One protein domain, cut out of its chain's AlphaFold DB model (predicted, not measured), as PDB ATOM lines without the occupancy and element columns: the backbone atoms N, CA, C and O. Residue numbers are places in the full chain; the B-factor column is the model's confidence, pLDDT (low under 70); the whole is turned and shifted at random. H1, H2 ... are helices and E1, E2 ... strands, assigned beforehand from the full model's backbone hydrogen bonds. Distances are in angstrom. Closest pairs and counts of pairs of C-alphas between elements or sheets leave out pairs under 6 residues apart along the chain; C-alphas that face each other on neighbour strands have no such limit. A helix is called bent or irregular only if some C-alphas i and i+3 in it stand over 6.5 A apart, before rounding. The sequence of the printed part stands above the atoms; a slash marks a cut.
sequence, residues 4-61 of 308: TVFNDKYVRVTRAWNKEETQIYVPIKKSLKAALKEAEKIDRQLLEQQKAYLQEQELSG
ATOM      1  N   THR A   4      29.987  72.852 -95.832       92.81
ATOM      2  CA  THR A   4      29.817  72.082 -97.080       92.81
ATOM      3  C   THR A   4      28.336  71.970 -97.445       92.81
ATOM      4  O   THR A   4      27.508  71.766 -96.564       92.81
ATOM      5  N   VAL A   5      27.964  72.071 -98.725       90.81
ATOM      6  CA  VAL A   5      26.599  71.709 -99.157       90.81
ATOM      7  C   VAL A   5      26.484  70.180 -99.141       90.81
ATOM      8  O   VAL A   5      27.384  69.493 -99.624       90.81
ATOM      9  N   PHE A   6      25.418  69.647 -98.548       85.81
ATOM     10  CA  PHE A   6      25.202  68.213 -98.354       85.81
ATOM     11  C   PHE A   6      23.795  67.837 -98.828       85.81
ATOM     12  O   PHE A   6      22.821  67.900 -98.073       85.81
ATOM     13  N   ASN A   7      23.713  67.452-100.105       87.50
ATOM     14  CA  ASN A   7      22.483  67.359-100.899       87.50
ATOM     15  C   ASN A   7      21.778  68.723-101.048       87.50
ATOM     16  O   ASN A   7      22.010  69.656-100.282       87.50
ATOM     17  N   ASP A   8      20.833  68.831-101.982       85.44
ATOM     18  CA  ASP A   8      20.108  70.089-102.264       85.44
ATOM     19  C   ASP A   8      19.200  70.566-101.111       85.44
ATOM     20  O   ASP A   8      18.573  71.621-101.185       85.44
ATOM     21  N   LYS A   9      19.122  69.777-100.030       91.25
ATOM     22  CA  LYS A   9      18.270  70.002 -98.857       91.25
ATOM     23  C   LYS A   9      19.023  70.545 -97.637       91.25
ATOM     24  O   LYS A   9      18.368  71.101 -96.757       91.25
ATOM     25  N   TYR A  10      20.354  70.416 -97.554       93.81
ATOM     26  CA  TYR A  10      21.113  70.801 -96.354       93.81
ATOM     27  C   TYR A  10      22.485  71.417 -96.654       93.81
ATOM     28  O   TYR A  10      23.157  71.093 -97.629       93.81
ATOM     29  N   VAL A  11      22.948  72.263 -95.737       94.88
ATOM     30  CA  VAL A  11      24.349  72.662 -95.594       94.88
ATOM     31  C   VAL A  11      24.881  72.015 -94.319       94.88
ATOM     32  O   VAL A  11      24.374  72.275 -93.230       94.88
ATOM     33  N   ARG A  12      25.897  71.161 -94.433       95.38
ATOM     34  CA  ARG A  12      26.567  70.519 -93.300       95.38
ATOM     35  C   ARG A  12      27.795  71.324 -92.882       95.38
ATOM     36  O   ARG A  12      28.722  71.505 -93.674       95.38
ATOM     37  N   VAL A  13      27.821  71.744 -91.624       95.69
ATOM     38  CA  VAL A  13      29.016  72.243 -90.935       95.69
ATOM     39  C   VAL A  13      29.671  71.068 -90.220       95.69
ATOM     40  O   VAL A  13      28.997  70.340 -89.494       95.69
ATOM     41  N   THR A  14      30.974  70.878 -90.418       93.81
ATOM     42  CA  THR A  14      31.733  69.797 -89.774       93.81
ATOM     43  C   THR A  14      33.005  70.338 -89.136       93.81
ATOM     44  O   THR A  14      33.853  70.900 -89.835       93.81
ATOM     45  N   ARG A  15      33.197  70.101 -87.835       92.62
ATOM     46  CA  ARG A  15      34.469  70.316 -87.126       92.62
ATOM     47  C   ARG A  15      34.775  69.148 -86.194       92.62
ATOM     48  O   ARG A  15      33.879  68.418 -85.804       92.62
ATOM     49  N   ALA A  16      36.053  68.975 -85.865       90.31
ATOM     50  CA  ALA A  16      36.513  67.919 -84.973       90.31
ATOM     51  C   ALA A  16      37.556  68.453 -83.985       90.31
ATOM     52  O   ALA A  16      38.480  69.179 -84.374       90.31
ATOM     53  N   TRP A  17      37.412  68.078 -82.718       87.38
ATOM     54  CA  TRP A  17      38.352  68.324 -81.622       87.38
ATOM     55  C   TRP A  17      38.121  67.278 -80.522       87.38
ATOM     56  O   TRP A  17      37.121  66.578 -80.536       87.38
ATOM     57  N   ASN A  18      39.069  67.099 -79.597       83.88
ATOM     58  CA  ASN A  18      38.970  66.105 -78.510       83.88
ATOM     59  C   ASN A  18      38.640  64.643 -78.933       83.88
ATOM     60  O   ASN A  18      38.084  63.879 -78.154       83.88
ATOM     61  N   LYS A  19      39.013  64.219 -80.154       85.06
ATOM     62  CA  LYS A  19      38.614  62.929 -80.780       85.06
ATOM     63  C   LYS A  19      37.125  62.844 -81.191       85.06
ATOM     64  O   LYS A  19      36.737  61.842 -81.781       85.06
ATOM     65  N   GLU A  20      36.326  63.874 -80.931       89.00
ATOM     66  CA  GLU A  20      34.910  63.980 -81.297       89.00
ATOM     67  C   GLU A  20      34.743  64.761 -82.613       89.00
ATOM     68  O   GLU A  20      35.578  65.600 -82.969       89.00
ATOM     69  N   GLU A  21      33.660  64.495 -83.349       91.75
ATOM     70  CA  GLU A  21      33.317  65.206 -84.587       91.75
ATOM     71  C   GLU A  21      31.906  65.799 -84.494       91.75
ATOM     72  O   GLU A  21      30.898  65.094 -84.527       91.75
ATOM     73  N   THR A  22      31.832  67.125 -84.400       92.12
ATOM     74  CA  THR A  22      30.584  67.882 -84.400       92.12
ATOM     75  C   THR A  22      30.121  68.097 -85.841       92.12
ATOM     76  O   THR A  22      30.722  68.871 -86.594       92.12
ATOM     77  N   GLN A  23      29.034  67.424 -86.226       94.44
ATOM     78  CA  GLN A  23      28.337  67.634 -87.496       94.44
ATOM     79  C   GLN A  23      26.981  68.308 -87.249       94.44
ATOM     80  O   GLN A  23      26.146  67.769 -86.528       94.44
ATOM     81  N   ILE A  24      26.744  69.466 -87.869       94.44
ATOM     82  CA  ILE A  24      25.481  70.214 -87.768       94.44
ATOM     83  C   ILE A  24      24.910  70.424 -89.172       94.44
ATOM     84  O   ILE A  24      25.616  70.879 -90.072       94.44
ATOM     85  N   TYR A  25      23.630  70.100 -89.356       95.62
ATOM     86  CA  TYR A  25      22.929  70.172 -90.640       95.62
ATOM     87  C   TYR A  25      21.937  71.343 -90.644       95.62
ATOM     88  O   TYR A  25      20.926  71.318 -89.947       95.62
ATOM     89  N   VAL A  26      22.217  72.367 -91.451       95.38
ATOM     90  CA  VAL A  26      21.368  73.553 -91.643       95.38
ATOM     91  C   VAL A  26      20.447  73.326 -92.852       95.38
ATOM     92  O   VAL A  26      20.956  73.123 -93.956       95.38
ATOM     93  N   PRO A  27      19.111  73.339 -92.705       94.88
ATOM     94  CA  PRO A  27      18.191  73.050 -93.807       94.88
ATOM     95  C   PRO A  27      18.095  74.198 -94.824       94.88
ATOM     96  O   PRO A  27      17.838  75.355 -94.477       94.88
ATOM     97  N   ILE A  28      18.207  73.870 -96.111       93.25
ATOM     98  CA  ILE A  28      18.016  74.804 -97.227       93.25
ATOM     99  C   ILE A  28      16.506  74.995 -97.446       93.25
ATOM    100  O   ILE A  28      15.872  74.255 -98.188       93.25
ATOM    101  N   LYS A  29      15.913  75.980 -96.755       90.25
ATOM    102  CA  LYS A  29      14.455  76.231 -96.781       90.25
ATOM    103  C   LYS A  29      13.974  76.987 -98.027       90.25
ATOM    104  O   LYS A  29      13.173  76.469 -98.791       90.25
ATOM    105  N   LYS A  30      14.407  78.247 -98.189       85.25
ATOM    106  CA  LYS A  30      13.944  79.160 -99.262       85.25
ATOM    107  C   LYS A  30      15.069  79.729-100.130       85.25
ATOM    108  O   LYS A  30      14.818  80.151-101.250       85.25
ATOM    109  N   SER A  31      16.307  79.767 -99.633       91.69
ATOM    110  CA  SER A  31      17.474  80.107-100.450       91.69
ATOM    111  C   SER A  31      18.759  79.511 -99.877       91.69
ATOM    112  O   SER A  31      19.000  79.540 -98.668       91.69
ATOM    113  N   LEU A  32      19.616  79.010-100.767       92.31
ATOM    114  CA  LEU A  32      20.931  78.466-100.420       92.31
ATOM    115  C   LEU A  32      21.840  79.536 -99.786       92.31
ATOM    116  O   LEU A  32      22.562  79.247 -98.838       92.31
ATOM    117  N   LYS A  33      21.743  80.798-100.234       93.62
ATOM    118  CA  LYS A  33      22.506  81.928 -99.668       93.62
ATOM    119  C   LYS A  33      22.176  82.198 -98.192       93.62
ATOM    120  O   LYS A  33      23.078  82.547 -97.435       93.62
ATOM    121  N   ALA A  34      20.920  82.028 -97.770       93.25
ATOM    122  CA  ALA A  34      20.546  82.170 -96.362       93.25
ATOM    123  C   ALA A  34      21.114  81.021 -95.512       93.25
ATOM    124  O   ALA A  34      21.747  81.283 -94.492       93.25
ATOM    125  N   ALA A  35      20.970  79.775 -95.978       94.44
ATOM    126  CA  ALA A  35      21.497  78.596 -95.289       94.44
ATOM    127  C   ALA A  35      23.034  78.613 -95.172       94.44
ATOM    128  O   ALA A  35      23.563  78.271 -94.118       94.44
ATOM    129  N   LEU A  36      23.759  79.084 -96.199       94.31
ATOM    130  CA  LEU A  36      25.207  79.317 -96.103       94.31
ATOM    131  C   LEU A  36      25.550  80.371 -95.039       94.31
ATOM    132  O   LEU A  36      26.404  80.118 -94.197       94.31
ATOM    133  N   LYS A  37      24.859  81.519 -95.017       95.75
ATOM    134  CA  LYS A  37      25.105  82.590 -94.030       95.75
ATOM    135  C   LYS A  37      24.798  82.160 -92.588       95.75
ATOM    136  O   LYS A  37      25.385  82.691 -91.649       95.75
ATOM    137  N   GLU A  38      23.878  81.219 -92.398       94.75
ATOM    138  CA  GLU A  38      23.586  80.588 -91.107       94.75
ATOM    139  C   GLU A  38      24.661  79.554 -90.730       94.75
ATOM    140  O   GLU A  38      25.229  79.623 -89.639       94.75
ATOM    141  N   ALA A  39      25.043  78.682 -91.667       95.56
ATOM    142  CA  ALA A  39      26.127  77.717 -91.500       95.56
ATOM    143  C   ALA A  39      27.493  78.381 -91.217       95.56
ATOM    144  O   ALA A  39      28.259  77.882 -90.398       95.56
ATOM    145  N   GLU A  40      27.785  79.538 -91.819       95.75
ATOM    146  CA  GLU A  40      28.974  80.349 -91.519       95.75
ATOM    147  C   GLU A  40      28.993  80.894 -90.084       95.75
ATOM    148  O   GLU A  40      30.067  81.011 -89.497       95.75
ATOM    149  N   LYS A  41      27.837  81.248 -89.502       96.38
ATOM    150  CA  LYS A  41      27.771  81.675 -88.092       96.38
ATOM    151  C   LYS A  41      28.098  80.508 -87.166       96.38
ATOM    152  O   LYS A  41      28.903  80.666 -86.254       96.38
ATOM    153  N   ILE A  42      27.510  79.346 -87.446       95.44
ATOM    154  CA  ILE A  42      27.747  78.108 -86.698       95.44
ATOM    155  C   ILE A  42      29.223  77.701 -86.812       95.44
ATOM    156  O   ILE A  42      29.851  77.398 -85.803       95.44
ATOM    157  N   ASP A  43      29.826  77.775 -88.003       95.31
ATOM    158  CA  ASP A  43      31.250  77.465 -88.190       95.31
ATOM    159  C   ASP A  43      32.178  78.403 -87.398       95.31
ATOM    160  O   ASP A  43      33.183  77.938 -86.860       95.31
ATOM    161  N   ARG A  44      31.830  79.693 -87.259       95.62
ATOM    162  CA  ARG A  44      32.561  80.647 -86.400       95.62
ATOM    163  C   ARG A  44      32.429  80.300 -84.917       95.62
ATOM    164  O   ARG A  44      33.449  80.228 -84.241       95.62
ATOM    165  N   GLN A  45      31.221  80.006 -84.436       94.56
ATOM    166  CA  GLN A  45      30.989  79.600 -83.041       94.56
ATOM    167  C   GLN A  45      31.744  78.310 -82.691       94.56
ATOM    168  O   GLN A  45      32.437  78.249 -81.676       94.56
ATOM    169  N   LEU A  46      31.688  77.299 -83.564       93.62
ATOM    170  CA  LEU A  46      32.449  76.059 -83.399       93.62
ATOM    171  C   LEU A  46      33.971  76.311 -83.480       93.62
ATOM    172  O   LEU A  46      34.738  75.675 -82.766       93.62
ATOM    173  N   LEU A  47      34.438  77.244 -84.317       93.56
ATOM    174  CA  LEU A  47      35.849  77.656 -84.389       93.56
ATOM    175  C   LEU A  47      36.316  78.389 -83.120       93.56
ATOM    176  O   LEU A  47      37.465  78.225 -82.711       93.56
ATOM    177  N   GLU A  48      35.458  79.195 -82.501       94.12
ATOM    178  CA  GLU A  48      35.731  79.890 -81.239       94.12
ATOM    179  C   GLU A  48      35.804  78.897 -80.072       94.12
ATOM    180  O   GLU A  48      36.790  78.908 -79.334       94.12
ATOM    181  N   GLN A  49      34.860  77.954 -79.984       92.31
ATOM    182  CA  GLN A  49      34.913  76.826 -79.041       92.31
ATOM    183  C   GLN A  49      36.179  75.975 -79.236       92.31
ATOM    184  O   GLN A  49      36.881  75.676 -78.271       92.31
ATOM    185  N   GLN A  50      36.531  75.650 -80.484       92.00
ATOM    186  CA  GLN A  50      37.749  74.905 -80.818       92.00
ATOM    187  C   GLN A  50      39.025  75.627 -80.356       92.00
ATOM    188  O   GLN A  50      39.967  74.976 -79.903       92.00
ATOM    189  N   LYS A  51      39.074  76.963 -80.463       91.94
ATOM    190  CA  LYS A  51      40.197  77.774 -79.965       91.94
ATOM    191  C   LYS A  51      40.257  77.791 -78.442       91.94
ATOM    192  O   LYS A  51      41.329  77.537 -77.902       91.94
ATOM    193  N   ALA A  52      39.131  78.057 -77.776       92.25
ATOM    194  CA  ALA A  52      39.046  78.084 -76.316       92.25
ATOM    195  C   ALA A  52      39.519  76.751 -75.717       92.25
ATOM    196  O   ALA A  52      40.444  76.736 -74.911       92.25
ATOM    197  N   TYR A  53      39.009  75.630 -76.233       90.19
ATOM    198  CA  TYR A  53      39.398  74.289 -75.799       90.19
ATOM    199  C   TYR A  53      40.904  74.001 -75.963       90.19
ATOM    200  O   TYR A  53      41.542  73.416 -75.087       90.19
ATOM    201  N   LEU A  54      41.505  74.415 -77.085       86.44
ATOM    202  CA  LEU A  54      42.947  74.243 -77.309       86.44
ATOM    203  C   LEU A  54      43.790  75.123 -76.374       86.44
ATOM    204  O   LEU A  54      44.843  74.676 -75.915       86.44
ATOM    205  N   GLN A  55      43.320  76.332 -76.062       87.81
ATOM    206  CA  GLN A  55      43.959  77.244 -75.112       87.81
ATOM    207  C   GLN A  55      43.852  76.722 -73.668       87.81
ATOM    208  O   GLN A  55      44.836  76.753 -72.934       87.81
ATOM    209  N   GLU A  56      42.706  76.165 -73.272       87.69
ATOM    210  CA  GLU A  56      42.512  75.492 -71.978       87.69
ATOM    211  C   GLU A  56      43.438  74.275 -71.822       87.69
ATOM    212  O   GLU A  56      44.100  74.134 -70.789       87.69
ATOM    213  N   GLN A  57      43.572  73.434 -72.858       85.25
ATOM    214  CA  GLN A  57      44.532  72.318 -72.846       85.25
ATOM    215  C   GLN A  57      45.993  72.778 -72.722       85.25
ATOM    216  O   GLN A  57      46.797  72.096 -72.078       85.25
ATOM    217  N   GLU A  58      46.358  73.902 -73.345       82.62
ATOM    218  CA  GLU A  58      47.709  74.470 -73.259       82.62
ATOM    219  C   GLU A  58      47.995  75.056 -71.867       82.62
ATOM    220  O   GLU A  58      49.084  74.842 -71.332       82.62
ATOM    221  N   LEU A  59      47.004  75.700 -71.238       83.88
ATOM    222  CA  LEU A  59      47.100  76.263 -69.886       83.88
ATOM    223  C   LEU A  59      47.121  75.193 -68.779       83.88
ATOM    224  O   LEU A  59      47.935  75.288 -67.861       83.88
ATOM    225  N   SER A  60      46.267  74.166 -68.852       84.56
ATOM    226  CA  SER A  60      46.234  73.093 -67.838       84.56
ATOM    227  C   SER A  60      47.440  72.142 -67.944       84.56
ATOM    228  O   SER A  60      47.915  71.573 -66.951       84.56
ATOM    229  N   GLY A  61      47.969  71.984 -69.165       84.31
ATOM    230  CA  GLY A  61      49.126  71.145 -69.475       84.31
ATOM    231  C   GLY A  61      48.836  69.642 -69.517       84.31
ATOM    232  O   GLY A  61      49.766  68.848 -69.654       84.31
TER     233      GLY A  61
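Overview. This is residues 4 to 61 of the 308 residues of an uncharacterized protein of gamma proteobacterium HdN1 (UniProt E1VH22). A narrow three-stranded sheet, mainly the long hairpin of E2 and E3 with the short strand E1 on its edge, has one long helix, H1, over one face, running nearly in line with the strands. The other face of the sheet is bare, and the far end of the helix, with residues 55 to 61, sticks out past the sheet. The printed part has 58 residues, with three named strands and then one named helix in the order E1, E2, E3, H1; the sheet's order is E1, E2, E3, antiparallel throughout, and the class is mixed, helices and strands. The whole is loose, with a radius of gyration of the C-alphas of 13.8 A, and its outline is a rod whose C-alphas span 46 by 18 by 11 A.

Arrangement. E1, residues 4 to 6, is an edge strand and forms a hairpin with E2, residues 10 to 17. Their directions stand at 126 degrees, antiparallel, and N 4 and O 12 are within hydrogen-bond range at 2.8 A, as are N 12 and O 4 at 2.7 A. E2 is the inner strand and forms a second hairpin with E3, residues 20 to 27, the other edge strand. E2 and E3 are antiparallel at 164 degrees, with N 11 and O 26 2.8 A apart and N 22 and O 15 also 2.8 A apart. The three strands make a meander, each strand the antiparallel neighbour of the one before. H1, residues 32 to 60, is on the sheet at a height over the sheet of 8.8 A, and the sheet E1, E2, E3 and H1 form two layers, with the helix on one face of the sheet. It lies over E2 and E3 and runs along the strands, at 7 degrees to E2 on the local plane. H1 touches E2, where the closest C-alphas are those of Val 13 and Ala 39, 6.2 A apart. It also touches E3, where the closest C-alphas are those of Val 26 and Ala 35, 6.2 A apart. E1 and H1 are near each other, with 7 pairs of C-alphas within 10 A. In H1, 24 of 25 O i to N i+4 pairs are within hydrogen-bond range.

Along the chain. E1 begins at C-alpha 4, at (29.817, 72.082, -97.080). E2 and E3 each measure 22.8 A from first to last C-alpha. H1 measures 41.6 A, from C-alpha 32 at (20.931, 78.466, -100.420) to C-alpha 60 at (46.234, 73.093, -67.838), and is not bent.

Size, cuts and confidence. The two C-alphas farthest apart are those of Lys 30 and Gly 61, at 46.8 A. The printed part has no cut, and its three links are tight. The mean pLDDT of the printed part is 91.5, and no printed residue is under 70.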